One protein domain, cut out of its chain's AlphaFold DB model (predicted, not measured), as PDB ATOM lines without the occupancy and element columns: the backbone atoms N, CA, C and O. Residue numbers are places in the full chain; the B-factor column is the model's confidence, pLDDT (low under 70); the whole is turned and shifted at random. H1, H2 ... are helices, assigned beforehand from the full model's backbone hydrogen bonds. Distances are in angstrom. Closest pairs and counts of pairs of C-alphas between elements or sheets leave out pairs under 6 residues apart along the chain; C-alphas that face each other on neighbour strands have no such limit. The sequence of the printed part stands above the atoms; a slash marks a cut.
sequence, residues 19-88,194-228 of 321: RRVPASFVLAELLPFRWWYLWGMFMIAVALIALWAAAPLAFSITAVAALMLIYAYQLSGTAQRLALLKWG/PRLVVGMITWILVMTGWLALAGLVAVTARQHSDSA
ATOM      1  N   ARG A  19     132.421 120.663  84.689       92.62
ATOM      2  CA  ARG A  19     133.147 119.468  84.237       92.62
ATOM      3  C   ARG A  19     132.468 118.779  83.058       92.62
ATOM      4  O   ARG A  19     131.241 118.780  82.928       92.62
ATOM      5  N   ARG A  20     133.269 118.121  82.218       90.81
ATOM      6  CA  ARG A  20     132.754 117.221  81.180       90.81
ATOM      7  C   ARG A  20     132.228 115.945  81.829       90.81
ATOM      8  O   ARG A  20     132.933 115.301  82.598       90.81
ATOM      9  N   VAL A  21     130.988 115.589  81.510       92.50
ATOM     10  CA  VAL A  21     130.384 114.323  81.935       92.50
ATOM     11  C   VAL A  21     130.575 113.310  80.805       92.50
ATOM     12  O   VAL A  21     130.141 113.594  79.687       92.50
ATOM     13  N   PRO A  22     131.212 112.153  81.058       92.94
ATOM     14  CA  PRO A  22     131.347 111.098  80.063       92.94
ATOM     15  C   PRO A  22     129.990 110.684  79.481       92.94
ATOM     16  O   PRO A  22     129.016 110.513  80.219       92.94
ATOM     17  N   ALA A  23     129.927 110.475  78.163       91.00
ATOM     18  CA  ALA A  23     128.693 110.078  77.478       91.00
ATOM     19  C   ALA A  23     128.111 108.767  78.033       91.00
ATOM     20  O   ALA A  23     126.897 108.607  78.109       91.00
ATOM     21  N   SER A  24     128.974 107.860  78.500       91.44
ATOM     22  CA  SER A  24     128.587 106.620  79.176       91.44
ATOM     23  C   SER A  24     127.719 106.866  80.418       91.44
ATOM     24  O   SER A  24     126.730 106.166  80.619       91.44
ATOM     25  N   PHE A  25     128.029 107.884  81.224       91.62
ATOM     26  CA  PHE A  25     127.233 108.237  82.405       91.62
ATOM     27  C   PHE A  25     125.925 108.912  82.025       91.62
ATOM     28  O   PHE A  25     124.894 108.621  82.625       91.62
ATOM     29  N   VAL A  26     125.946 109.760  80.995       91.94
ATOM     30  CA  VAL A  26     124.719 110.360  80.455       91.94
ATOM     31  C   VAL A  26     123.760 109.264  79.986       91.94
ATOM     32  O   VAL A  26     122.599 109.259  80.385       91.94
ATOM     33  N   LEU A  27     124.256 108.291  79.219       91.19
ATOM     34  CA  LEU A  27     123.471 107.141  78.766       91.19
ATOM     35  C   LEU A  27     122.948 106.305  79.939       91.19
ATOM     36  O   LEU A  27     121.773 105.949  79.948       91.19
ATOM     37  N   ALA A  28     123.778 106.035  80.948       90.50
ATOM     38  CA  ALA A  28     123.362 105.279  82.128       90.50
ATOM     39  C   ALA A  28     122.250 105.971  82.933       90.50
ATOM     40  O   ALA A  28     121.381 105.295  83.480       90.50
ATOM     41  N   GLU A  29     122.241 107.304  82.994       90.81
ATOM     42  CA  GLU A  29     121.163 108.052  83.649       90.81
ATOM     43  C   GLU A  29     119.892 108.169  82.790       90.81
ATOM     44  O   GLU A  29     118.801 108.341  83.338       90.81
ATOM     45  N   LEU A  30     120.009 108.091  81.460       88.69
ATOM     46  CA  LEU A  30     118.873 108.120  80.525       88.69
ATOM     47  C   LEU A  30     118.228 106.744  80.310       88.69
ATOM     48  O   LEU A  30     117.086 106.666  79.855       88.69
ATOM     49  N   LEU A  31     118.930 105.661  80.646       87.56
ATOM     50  CA  LEU A  31     118.474 104.281  80.458       87.56
ATOM     51  C   LEU A  31     118.355 103.539  81.803       87.56
ATOM     52  O   LEU A  31     119.057 102.550  82.040       87.56
ATOM     53  N   PRO A  32     117.477 103.996  82.717       76.00
ATOM     54  CA  PRO A  32     117.322 103.388  84.030       76.00
ATOM     55  C   PRO A  32     116.537 102.078  83.926       76.00
ATOM     56  O   PRO A  32     115.310 102.047  84.037       76.00
ATOM     57  N   PHE A  33     117.233 100.955  83.795       81.62
ATOM     58  CA  PHE A  33     116.571  99.669  83.972       81.62
ATOM     59  C   PHE A  33     116.081  99.527  85.420       81.62
ATOM     60  O   PHE A  33     116.866  99.313  86.348       81.62
ATOM     61  N   ARG A  34     114.767  99.658  85.624       85.81
ATOM     62  CA  ARG A  34     114.099  99.421  86.908       85.81
ATOM     63  C   ARG A  34     112.987  98.413  86.684       85.81
ATOM     64  O   ARG A  34     112.076  98.660  85.904       85.81
ATOM     65  N   TRP A  35     113.037  97.310  87.427       82.50
ATOM     66  CA  TRP A  35     112.043  96.236  87.337       82.50
ATOM     67  C   TRP A  35     110.596  96.738  87.476       82.50
ATOM     68  O   TRP A  35     109.712  96.290  86.757       82.50
ATOM     69  N   TRP A  36     110.364  97.742  88.327       85.44
ATOM     70  CA  TRP A  36     109.045  98.356  88.501       85.44
ATOM     71  C   TRP A  36     108.473  99.014  87.240       85.44
ATOM     72  O   TRP A  36     107.255  99.054  87.102       85.44
ATOM     73  N   TYR A  37     109.305  99.499  86.314       89.12
ATOM     74  CA  TYR A  37     108.806 100.033  85.044       89.12
ATOM     75  C   TYR A  37     108.283  98.921  84.138       89.12
ATOM     76  O   TYR A  37     107.196  99.059  83.587       89.12
ATOM     77  N   LEU A  38     109.001  97.794  84.059       87.69
ATOM     78  CA  LEU A  38     108.526  96.612  83.335       87.69
ATOM     79  C   LEU A  38     107.221  96.091  83.929       87.69
ATOM     80  O   LEU A  38     106.275  95.822  83.198       87.69
ATOM     81  N   TRP A  39     107.157  96.005  85.259       89.56
ATOM     82  CA  TRP A  39     105.949  95.577  85.952       89.56
ATOM     83  C   TRP A  39     104.774  96.526  85.689       89.56
ATOM     84  O   TRP A  39     103.686  96.071  85.353       89.56
ATOM     85  N   GLY A  40     104.991  97.843  85.764       87.56
ATOM     86  CA  GLY A  40     103.956  98.835  85.466       87.56
ATOM     87  C   GLY A  40     103.439  98.733  84.029       87.56
ATOM     88  O   GLY A  40     102.231  98.705  83.817       87.56
ATOM     89  N   MET A  41     104.335  98.605  83.046       89.31
ATOM     90  CA  MET A  41     103.948  98.409  81.645       89.31
ATOM     91  C   MET A  41     103.185  97.102  81.432       89.31
ATOM     92  O   MET A  41     102.183  97.095  80.726       89.31
ATOM     93  N   PHE A  42     103.614  96.015  82.075       89.50
ATOM     94  CA  PHE A  42     102.916  94.733  82.029       89.50
ATOM     95  C   PHE A  42     101.496  94.835  82.601       89.50
ATOM     96  O   PHE A  42     100.551  94.360  81.980       89.50
ATOM     97  N   MET A  43     101.319  95.512  83.739       92.06
ATOM     98  CA  MET A  43      99.991  95.719  84.326       92.06
ATOM     99  C   MET A  43      99.083  96.547  83.413       92.06
ATOM    100  O   MET A  43      97.922  96.191  83.240       92.06
ATOM    101  N   ILE A  44      99.609  97.607  82.787       88.25
ATOM    102  CA  ILE A  44      98.874  98.387  81.777       88.25
ATOM    103  C   ILE A  44      98.477  97.489  80.599       88.25
ATOM    104  O   ILE A  44      97.336  97.556  80.145       88.25
ATOM    105  N   ALA A  45      99.393  96.624  80.145       86.94
ATOM    106  CA  ALA A  45      99.151  95.692  79.049       86.94
ATOM    107  C   ALA A  45      97.984  94.743  79.324       86.94
ATOM    108  O   ALA A  45      97.089  94.582  78.500       86.94
ATOM    109  N   VAL A  46      97.996  94.128  80.504       88.25
ATOM    110  CA  VAL A  46      96.992  93.143  80.900       88.25
ATOM    111  C   VAL A  46      95.648  93.809  81.197       88.25
ATOM    112  O   VAL A  46      94.613  93.305  80.771       88.25
ATOM    113  N   ALA A  47      95.642  94.951  81.888       85.94
ATOM    114  CA  ALA A  47      94.409  95.612  82.314       85.94
ATOM    115  C   ALA A  47      93.565  96.149  81.146       85.94
ATOM    116  O   ALA A  47      92.348  96.260  81.274       85.94
ATOM    117  N   LEU A  48      94.194  96.490  80.018       85.88
ATOM    118  CA  LEU A  48      93.531  97.151  78.891       85.88
ATOM    119  C   LEU A  48      93.344  96.247  77.669       85.88
ATOM    120  O   LEU A  48      92.880  96.721  76.636       85.88
ATOM    121  N   ILE A  49      93.643  94.950  77.776       86.88
ATOM    122  CA  ILE A  49      93.610  94.032  76.629       86.88
ATOM    123  C   ILE A  49      92.239  93.985  75.932       86.88
ATOM    124  O   ILE A  49      92.173  94.032  74.707       86.88
ATOM    125  N   ALA A  50      91.142  93.980  76.699       80.75
ATOM    126  CA  ALA A  50      89.784  93.992  76.151       80.75
ATOM    127  C   ALA A  50      89.455  95.321  75.451       80.75
ATOM    128  O   ALA A  50      88.869  95.327  74.371       80.75
ATOM    129  N   LEU A  51      89.887  96.448  76.030       85.50
ATOM    130  CA  LEU A  51      89.729  97.768  75.417       85.50
ATOM    131  C   LEU A  51      90.503  97.853  74.098       85.50
ATOM    132  O   LEU A  51      90.011  98.417  73.130       85.50
ATOM    133  N   TRP A  52      91.703  97.285  74.047       86.69
ATOM    134  CA  TRP A  52      92.542  97.303  72.853       86.69
ATOM    135  C   TRP A  52      92.042  96.379  71.751       86.69
ATOM    136  O   TRP A  52      92.234  96.698  70.581       86.69
ATOM    137  N   ALA A  53      91.358  95.287  72.104       81.81
ATOM    138  CA  ALA A  53      90.650  94.459  71.133       81.81
ATOM    139  C   ALA A  53      89.509  95.238  70.452       81.81
ATOM    140  O   ALA A  53      89.341  95.133  69.242       81.81
ATOM    141  N   ALA A  54      88.767  96.056  71.207       83.44
ATOM    142  CA  ALA A  54      87.690  96.888  70.665       83.44
ATOM    143  C   ALA A  54      88.191  98.175  69.975       83.44
ATOM    144  O   ALA A  54      87.559  98.673  69.049       83.44
ATOM    145  N   ALA A  55      89.320  98.729  70.427       85.00
ATOM    146  CA  ALA A  55      89.883  99.988  69.947       85.00
ATOM    147  C   ALA A  55      91.416  99.882  69.797       85.00
ATOM    148  O   ALA A  55      92.162 100.325  70.679       85.00
ATOM    149  N   PRO A  56      91.932  99.348  68.674       83.44
ATOM    150  CA  PRO A  56      93.365  99.079  68.509       83.44
ATOM    151  C   PRO A  56      94.232 100.348  68.522       83.44
ATOM    152  O   PRO A  56      95.370 100.332  68.995       83.44
ATOM    153  N   LEU A  57      93.700 101.500  68.097       86.81
ATOM    154  CA  LEU A  57      94.420 102.779  68.202       86.81
ATOM    155  C   LEU A  57      94.652 103.215  69.658       86.81
ATOM    156  O   LEU A  57      95.656 103.876  69.937       86.81
ATOM    157  N   ALA A  58      93.784 102.813  70.595       87.56
ATOM    158  CA  ALA A  58      93.951 103.132  72.011       87.56
ATOM    159  C   ALA A  58      95.231 102.500  72.577       87.56
ATOM    160  O   ALA A  58      95.940 103.162  73.331       87.56
ATOM    161  N   PHE A  59      95.587 101.283  72.146       88.75
ATOM    162  CA  PHE A  59      96.854 100.645  72.519       88.75
ATOM    163  C   PHE A  59      98.052 101.527  72.181       88.75
ATOM    164  O   PHE A  59      98.895 101.789  73.034       88.75
ATOM    165  N   SER A  60      98.095 102.032  70.949       89.75
ATOM    166  CA  SER A  60      99.220 102.825  70.452       89.75
ATOM    167  C   SER A  60      99.389 104.126  71.242       89.75
ATOM    168  O   SER A  60     100.499 104.491  71.630       89.75
ATOM    169  N   ILE A  61      98.272 104.795  71.546       91.19
ATOM    170  CA  ILE A  61      98.254 106.020  72.354       91.19
ATOM    171  C   ILE A  61      98.710 105.721  73.786       91.19
ATOM    172  O   ILE A  61      99.601 106.400  74.303       91.19
ATOM    173  N   THR A  62      98.143 104.692  74.424       91.31
ATOM    174  CA  THR A  62      98.516 104.299  75.789       91.31
ATOM    175  C   THR A  62      99.985 103.891  75.872       91.31
ATOM    176  O   THR A  62     100.670 104.267  76.822       91.31
ATOM    177  N   ALA A  63     100.493 103.172  74.872       91.00
ATOM    178  CA  ALA A  63     101.876 102.733  74.803       91.00
ATOM    179  C   ALA A  63     102.856 103.915  74.811       91.00
ATOM    180  O   ALA A  63     103.796 103.922  75.609       91.00
ATOM    181  N   VAL A  64     102.614 104.932  73.978       94.00
ATOM    182  CA  VAL A  64     103.438 106.151  73.923       94.00
ATOM    183  C   VAL A  64     103.290 106.975  75.205       94.00
ATOM    184  O   VAL A  64     104.291 107.411  75.776       94.00
ATOM    185  N   ALA A  65     102.063 107.148  75.703       93.38
ATOM    186  CA  ALA A  65     101.791 107.899  76.927       93.38
ATOM    187  C   ALA A  65     102.472 107.283  78.161       93.38
ATOM    188  O   ALA A  65     103.043 108.010  78.975       93.38
ATOM    189  N   ALA A  66     102.472 105.951  78.281       91.62
ATOM    190  CA  ALA A  66     103.140 105.246  79.371       91.62
ATOM    191  C   ALA A  66     104.651 105.528  79.384       91.62
ATOM    192  O   ALA A  66     105.209 105.848  80.435       91.62
ATOM    193  N   LEU A  67     105.312 105.485  78.220       92.06
ATOM    194  CA  LEU A  67     106.738 105.806  78.122       92.06
ATOM    195  C   LEU A  67     107.021 107.277  78.421       92.06
ATOM    196  O   LEU A  67     107.950 107.574  79.173       92.06
ATOM    197  N   MET A  68     106.198 108.186  77.898       92.81
ATOM    198  CA  MET A  68     106.302 109.615  78.197       92.81
ATOM    199  C   MET A  68     106.219 109.880  79.701       92.81
ATOM    200  O   MET A  68     107.034 110.629  80.234       92.81
ATOM    201  N   LEU A  69     105.294 109.227  80.411       90.69
ATOM    202  CA  LEU A  69     105.131 109.389  81.855       90.69
ATOM    203  C   LEU A  69     106.323 108.824  82.643       90.69
ATOM    204  O   LEU A  69     106.813 109.477  83.570       90.69
ATOM    205  N   ILE A  70     106.838 107.653  82.248       89.88
ATOM    206  CA  ILE A  70     108.050 107.065  82.843       89.88
ATOM    207  C   ILE A  70     109.237 108.027  82.687       89.88
ATOM    208  O   ILE A  70     109.929 108.324  83.666       89.88
ATOM    209  N   TYR A  71     109.457 108.551  81.478       90.06
ATOM    210  CA  TYR A  71     110.567 109.459  81.196       90.06
ATOM    211  C   TYR A  71     110.386 110.841  81.829       90.06
ATOM    212  O   TYR A  71     111.363 111.397  82.327       90.06
ATOM    213  N   ALA A  72     109.166 111.377  81.903       90.06
ATOM    214  CA  ALA A  72     108.886 112.634  82.596       90.06
ATOM    215  C   ALA A  72     109.262 112.550  84.084       90.06
ATOM    216  O   ALA A  72     109.943 113.435  84.609       90.06
ATOM    217  N   TYR A  73     108.895 111.450  84.751       87.12
ATOM    218  CA  TYR A  73     109.292 111.208  86.136       87.12
ATOM    219  C   TYR A  73     110.815 111.053  86.266       87.12
ATOM    220  O   TYR A  73     111.435 111.665  87.139       87.12
ATOM    221  N   GLN A  74     111.437 110.281  85.374       88.75
ATOM    222  CA  GLN A  74     112.869 109.994  85.423       88.75
ATOM    223  C   GLN A  74     113.751 111.226  85.173       88.75
ATOM    224  O   GLN A  74     114.746 111.418  85.879       88.75
ATOM    225  N   LEU A  75     113.413 112.053  84.179       87.94
ATOM    226  CA  LEU A  75     114.242 113.177  83.736       87.94
ATOM    227  C   LEU A  75     114.533 114.165  84.867       87.94
ATOM    228  O   LEU A  75     115.623 114.730  84.913       87.94
ATOM    229  N   SER A  76     113.610 114.317  85.820       86.00
ATOM    230  CA  SER A  76     113.813 115.149  87.008       86.00
ATOM    231  C   SER A  76     114.999 114.671  87.867       86.00
ATOM    232  O   SER A  76     115.896 115.455  88.193       86.00
ATOM    233  N   GLY A  77     115.057 113.371  88.173       88.00
ATOM    234  CA  GLY A  77     116.139 112.757  88.945       88.00
ATOM    235  C   GLY A  77     117.451 112.699  88.162       88.00
ATOM    236  O   GLY A  77     118.516 113.006  88.704       88.00
ATOM    237  N   THR A  78     117.373 112.379  86.868       90.81
ATOM    238  CA  THR A  78     118.525 112.386  85.956       90.81
ATOM    239  C   THR A  78     119.141 113.783  85.859       90.81
ATOM    240  O   THR A  78     120.355 113.927  85.988       90.81
ATOM    241  N   ALA A  79     118.328 114.835  85.736       91.44
ATOM    242  CA  ALA A  79     118.810 116.213  85.700       91.44
ATOM    243  C   ALA A  79     119.539 116.609  86.994       91.44
ATOM    244  O   ALA A  79     120.567 117.282  86.929       91.44
ATOM    245  N   GLN A  80     119.060 116.168  88.165       91.94
ATOM    246  CA  GLN A  80     119.753 116.405  89.438       91.94
ATOM    247  C   GLN A  80     121.128 115.722  89.475       91.94
ATOM    248  O   GLN A  80     122.113 116.357  89.849       91.94
ATOM    249  N   ARG A  81     121.217 114.453  89.064       93.69
ATOM    250  CA  ARG A  81     122.482 113.698  89.057       93.69
ATOM    251  C   ARG A  81     123.478 114.256  88.050       93.69
ATOM    252  O   ARG A  81     124.632 114.474  88.399       93.69
ATOM    253  N   LEU A  82     123.033 114.569  86.835       93.88
ATOM    254  CA  LEU A  82     123.885 115.185  85.816       93.88
ATOM    255  C   LEU A  82     124.356 116.583  86.233       93.88
ATOM    256  O   LEU A  82     125.507 116.941  85.978       93.88
ATOM    257  N   ALA A  83     123.509 117.360  86.917       94.06
ATOM    258  CA  ALA A  83     123.920 118.633  87.501       94.06
ATOM    259  C   ALA A  83     125.027 118.440  88.549       94.06
ATOM    260  O   ALA A  83     126.010 119.174  88.509       94.06
ATOM    261  N   LEU A  84     124.923 117.423  89.409       94.56
ATOM    262  CA  LEU A  84     125.962 117.084  90.387       94.56
ATOM    263  C   LEU A  84     127.270 116.626  89.734       94.56
ATOM    264  O   LEU A  84     128.341 117.046  90.159       94.56
ATOM    265  N   LEU A  85     127.225 115.839  88.661       94.12
ATOM    266  CA  LEU A  85     128.451 115.466  87.949       94.12
ATOM    267  C   LEU A  85     129.129 116.683  87.310       94.12
ATOM    268  O   LEU A  85     130.348 116.850  87.410       94.12
ATOM    269  N   LYS A  86     128.337 117.561  86.688       95.00
ATOM    270  CA  LYS A  86     128.847 118.737  85.979       95.00
ATOM    271  C   LYS A  86     129.319 119.849  86.922       95.00
ATOM    272  O   LYS A  86     130.306 120.505  86.609       95.00
ATOM    273  N   TRP A  87     128.641 120.057  88.050       94.94
ATOM    274  CA  TRP A  87     128.838 121.232  88.912       94.94
ATOM    275  C   TRP A  87     129.074 120.925  90.388       94.94
ATOM    276  O   TRP A  87     129.445 121.826  91.122       94.94
ATOM    277  N   GLY A  88     128.865 119.688  90.835       93.12
ATOM    278  CA  GLY A  88     128.941 119.333  92.250       93.12
ATOM    279  C   GLY A  88     130.327 119.528  92.861       93.12
ATOM    280  O   GLY A  88     131.352 119.280  92.234       93.12
ATOM    281  N   PRO A 194     129.145  95.830  83.990       89.38
ATOM    282  CA  PRO A 194     128.554  94.940  82.984       89.38
ATOM    283  C   PRO A 194     127.058  94.682  83.205       89.38
ATOM    284  O   PRO A 194     126.267  94.756  82.273       89.38
ATOM    285  N   ARG A 195     126.632  94.486  84.461       87.75
ATOM    286  CA  ARG A 195     125.211  94.327  84.819       87.75
ATOM    287  C   ARG A 195     124.355  95.553  84.503       87.75
ATOM    288  O   ARG A 195     123.202  95.397  84.118       87.75
ATOM    289  N   LEU A 196     124.907  96.754  84.683       89.75
ATOM    290  CA  LEU A 196     124.216  97.998  84.348       89.75
ATOM    291  C   LEU A 196     124.054  98.114  82.831       89.75
ATOM    292  O   LEU A 196     122.962  98.416  82.370       89.75
ATOM    293  N   VAL A 197     125.104  97.789  82.070       91.06
ATOM    294  CA  VAL A 197     125.068  97.770  80.600       91.06
ATOM    295  C   VAL A 197     124.044  96.758  80.085       91.06
ATOM    296  O   VAL A 197     123.232  97.106  79.236       91.06
ATOM    297  N   VAL A 198     124.015  95.539  80.636       92.31
ATOM    298  CA  VAL A 198     122.987  94.539  80.296       92.31
ATOM    299  C   VAL A 198     121.590  95.089  80.583       92.31
ATOM    300  O   VAL A 198     120.731  95.021  79.714       92.31
ATOM    301  N   GLY A 199     121.373  95.697  81.753       91.62
ATOM    302  CA  GLY A 199     120.100  96.342  82.078       91.62
ATOM    303  C   GLY A 199     119.711  97.426  81.069       91.62
ATOM    304  O   GLY A 199     118.577  97.440  80.602       91.62
ATOM    305  N   MET A 200     120.649  98.298  80.691       93.00
ATOM    306  CA  MET A 200     120.431  99.341  79.683       93.00
ATOM    307  C   MET A 200     120.035  98.751  78.324       93.00
ATOM    308  O   MET A 200     119.077  99.223  77.720       93.00
ATOM    309  N   ILE A 201     120.738  97.713  77.859       93.62
ATOM    310  CA  ILE A 201     120.432  97.030  76.592       93.62
ATOM    311  C   ILE A 201     119.046  96.391  76.660       93.62
ATOM    312  O   ILE A 201     118.232  96.605  75.766       93.62
ATOM    313  N   THR A 202     118.739  95.665  77.738       92.81
ATOM    314  CA  THR A 202     117.414  95.070  77.949       92.81
ATOM    315  C   THR A 202     116.325  96.137  77.944       92.81
ATOM    316  O   THR A 202     115.296  95.954  77.302       92.81
ATOM    317  N   TRP A 203     116.548  97.268  78.620       92.94
ATOM    318  CA  TRP A 203     115.603  98.381  78.620       92.94
ATOM    319  C   TRP A 203     115.378  98.923  77.208       92.94
ATOM    320  O   TRP A 203     114.229  99.041  76.796       92.94
ATOM    321  N   ILE A 204     116.447  99.173  76.441       93.56
ATOM    322  CA  ILE A 204     116.348  99.611  75.040       93.56
ATOM    323  C   ILE A 204     115.508  98.625  74.232       93.56
ATOM    324  O   ILE A 204     114.547  99.051  73.603       93.56
ATOM    325  N   LEU A 205     115.826  97.328  74.286       94.12
ATOM    326  CA  LEU A 205     115.117  96.298  73.521       94.12
ATOM    327  C   LEU A 205     113.623  96.257  73.854       94.12
ATOM    328  O   LEU A 205     112.791  96.140  72.953       94.12
ATOM    329  N   VAL A 206     113.272  96.404  75.135       92.50
ATOM    330  CA  VAL A 206     111.871  96.472  75.565       92.50
ATOM    331  C   VAL A 206     111.194  97.732  75.029       92.50
ATOM    332  O   VAL A 206     110.100  97.629  74.485       92.50
ATOM    333  N   MET A 207     111.828  98.906  75.123       92.69
ATOM    334  CA  MET A 207     111.266 100.156  74.593       92.69
ATOM    335  C   MET A 207     111.060 100.088  73.082       92.69
ATOM    336  O   MET A 207     109.994 100.450  72.586       92.69
ATOM    337  N   THR A 208     112.061  99.594  72.349       94.38
ATOM    338  CA  THR A 208     111.983  99.455  70.895       94.38
ATOM    339  C   THR A 208     110.924  98.441  70.497       94.38
ATOM    340  O   THR A 208     110.148  98.725  69.594       94.38
ATOM    341  N   GLY A 209     110.833  97.299  71.186       94.25
ATOM    342  CA  GLY A 209     109.807  96.290  70.915       94.25
ATOM    343  C   GLY A 209     108.397  96.800  71.214       94.25
ATOM    344  O   GLY A 209     107.493  96.624  70.404       94.25
ATOM    345  N   TRP A 210     108.223  97.499  72.337       93.19
ATOM    346  CA  TRP A 210     106.949  98.093  72.739       93.19
ATOM    347  C   TRP A 210     106.465  99.159  71.747       93.19
ATOM    348  O   TRP A 210     105.310  99.138  71.327       93.19
ATOM    349  N   LEU A 211     107.357 100.060  71.322       94.75
ATOM    350  CA  LEU A 211     107.036 101.093  70.333       94.75
ATOM    351  C   LEU A 211     106.862 100.530  68.921       94.75
ATOM    352  O   LEU A 211     105.996 101.009  68.197       94.75
ATOM    353  N   ALA A 212     107.638  99.518  68.528       95.50
ATOM    354  CA  ALA A 212     107.462  98.849  67.242       95.50
ATOM    355  C   ALA A 212     106.100  98.148  67.168       95.50
ATOM    356  O   ALA A 212     105.403  98.282  66.166       95.50
ATOM    357  N   LEU A 213     105.685  97.473  68.245       92.81
ATOM    358  CA  LEU A 213     104.361  96.864  68.341       92.81
ATOM    359  C   LEU A 213     103.253  97.924  68.271       92.81
ATOM    360  O   LEU A 213     102.304  97.760  67.512       92.81
ATOM    361  N   ALA A 214     103.388  99.033  69.006       92.25
ATOM    362  CA  ALA A 214     102.454 100.159  68.930       92.25
ATOM    363  C   ALA A 214     102.376 100.752  67.516       92.25
ATOM    364  O   ALA A 214     101.288 100.961  66.991       92.25
ATOM    365  N   GLY A 215     103.520 100.975  66.868       92.00
ATOM    366  CA  GLY A 215     103.577 101.463  65.492       92.00
ATOM    367  C   GLY A 215     102.893 100.512  64.513       92.00
ATOM    368  O   GLY A 215     102.090 100.956  63.696       92.00
ATOM    369  N   LEU A 216     103.148  99.207  64.636       92.75
ATOM    370  CA  LEU A 216     102.513  98.187  63.806       92.75
ATOM    371  C   LEU A 216     100.989  98.192  63.983       92.75
ATOM    372  O   LEU A 216     100.277  98.263  62.988       92.75
ATOM    373  N   VAL A 217     100.492  98.187  65.225       89.19
ATOM    374  CA  VAL A 217      99.048  98.234  65.519       89.19
ATOM    375  C   VAL A 217      98.408  99.523  64.996       89.19
ATOM    376  O   VAL A 217      97.304  99.491  64.463       89.19
ATOM    377  N   ALA A 218      99.089 100.666  65.107       88.56
ATOM    378  CA  ALA A 218      98.586 101.924  64.565       88.56
ATOM    379  C   ALA A 218      98.458 101.890  63.036       88.56
ATOM    380  O   ALA A 218      97.473 102.389  62.491       88.56
ATOM    381  N   VAL A 219      99.444 101.312  62.344       88.94
ATOM    382  CA  VAL A 219      99.432 101.181  60.881       88.94
ATOM    383  C   VAL A 219      98.326 100.229  60.435       88.94
ATOM    384  O   VAL A 219      97.545 100.599  59.563       88.94
ATOM    385  N   THR A 220      98.209  99.052  61.052       84.12
ATOM    386  CA  THR A 220      97.171  98.078  60.685       84.12
ATOM    387  C   THR A 220      95.769  98.610  60.966       84.12
ATOM    388  O   THR A 220      94.884  98.465  60.127       84.12
ATOM    389  N   ALA A 221      95.568  99.295  62.097       81.06
ATOM    390  CA  ALA A 221      94.289  99.922  62.418       81.06
ATOM    391  C   ALA A 221      93.902 101.003  61.397       81.06
ATOM    392  O   ALA A 221      92.748 101.060  60.988       81.06
ATOM    393  N   ARG A 222      94.857 101.829  60.943       79.12
ATOM    394  CA  ARG A 222      94.602 102.830  59.892       79.12
ATOM    395  C   ARG A 222      94.261 102.187  58.551       79.12
ATOM    396  O   ARG A 222      93.298 102.596  57.918       79.12
ATOM    397  N   GLN A 223      95.003 101.156  58.151       74.56
ATOM    398  CA  GLN A 223      94.737 100.433  56.904       74.56
ATOM    399  C   GLN A 223      93.337  99.809  56.878       74.56
ATOM    400  O   GLN A 223      92.692  99.823  55.833       74.56
ATOM    401  N   HIS A 224      92.858  99.291  58.013       62.66
ATOM    402  CA  HIS A 224      91.515  98.722  58.117       62.66
ATOM    403  C   HIS A 224      90.411  99.785  57.995       62.66
ATOM    404  O   HIS A 224      89.370  99.509  57.412       62.66
ATOM    405  N   SER A 225      90.647 101.004  58.492       60.41
ATOM    406  CA  SER A 225      89.710 102.126  58.331       60.41
ATOM    407  C   SER A 225      89.645 102.660  56.897       60.41
ATOM    408  O   SER A 225      88.576 103.076  56.459       60.41
ATOM    409  N   ASP A 226      90.767 102.652  56.174       57.50
ATOM    410  CA  ASP A 226      90.844 103.195  54.809       57.50
ATOM    411  C   ASP A 226      90.410 102.177  53.736       57.50
ATOM    412  O   ASP A 226      90.049 102.556  52.621       57.50
ATOM    413  N   SER A 227      90.410 100.882  54.065       57.56
ATOM    414  CA  SER A 227      90.042  99.798  53.147       57.56
ATOM    415  C   SER A 227      88.600  99.349  53.387       57.56
ATOM    416  O   SER A 227      88.361  98.237  53.854       57.56
ATOM    417  N   ALA A 228      87.623 100.200  53.069       62.88
ATOM    418  CA  ALA A 228      86.243  99.735  52.947       62.88
ATOM    419  C   ALA A 228      86.208  98.608  51.890       62.88
ATOM    420  O   ALA A 228      86.716  98.821  50.783       62.88
TER     421      ALA A 228
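This is residues 19 to 88 and 194 to 228 of the 321 residues of an uncharacterized protein of Mycobacterium sp. ENV421 (UniProt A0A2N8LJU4). Two long helices, H4 and H5, meet near the start of H4 and spread apart as a narrow V, with the short helix H1 between them in the open part and H2 running lengthwise along one side of the pair. H3 makes a small corner leading into H4, and residues 223 to 228 stick out beyond the joined end. The 105 printed residues have five named helices, H1 to H5 in chain order, and no named strand: all helix. The whole is loose, with a radius of gyration of the C-alphas of 17.2 A, and spans 60 by 25 by 24 A, a rod.

H5, residues 194 to 226, touches H4, residues 56 to 87, opposite ways at a shallow tilt of 32 degrees; the closest C-alphas, of Ser 60 and Ala 214, are 4.5 A apart. H4 touches H5 with residues 56 to 64 alone, and H5 touches H4 with residues 210 to 221 alone. H4 is the hub, touching three helices. H1, residues 23 to 30, touches residues 74 to 82 of H4 at a steep tilt of 52 degrees, closest at C-alphas 29 and 78, 5.6 A. H1 and H5 only just touch, with 3 pairs of C-alphas within 8 A, closest at Ala 28 and Met 200, 7.1 A. H2, residues 35 to 47, is close to H4 but not clearly touching, closest at C-alphas 41 and 66, 7.3 A; H2 and H5 are near each other. H3, residues 49 to 54, only just touches H4, only at the corner, closest at C-alphas 52 and 59, 5.5 A. H3 and H5 are apart. Every O i to N i+4 pair is within hydrogen-bond range in H1, H2, H3 and H5, and 25 of 28 in H4.

H5 is 47.8 A long, from C-alpha 194 at (128.554, 94.940, 82.984) to C-alpha 226 at (90.844, 103.195, 54.809). H4 is 46.5 A long, with a kink of 36 degrees near residue 76. H2 is 18.3 A long, and H1 begins at C-alpha 23 at (128.693, 110.078, 77.478).

The C-alphas of Gly 88 and Ala 228, the two farthest apart, are 61.3 A apart. Residues 89 to 193 are not printed, and C-alphas 88 and 194 are 26.1 A apart across the cut. The links H1 to H2, H2 to H3 and H3 to H4 are tight. Residues 224 to 228 have pLDDT under 70.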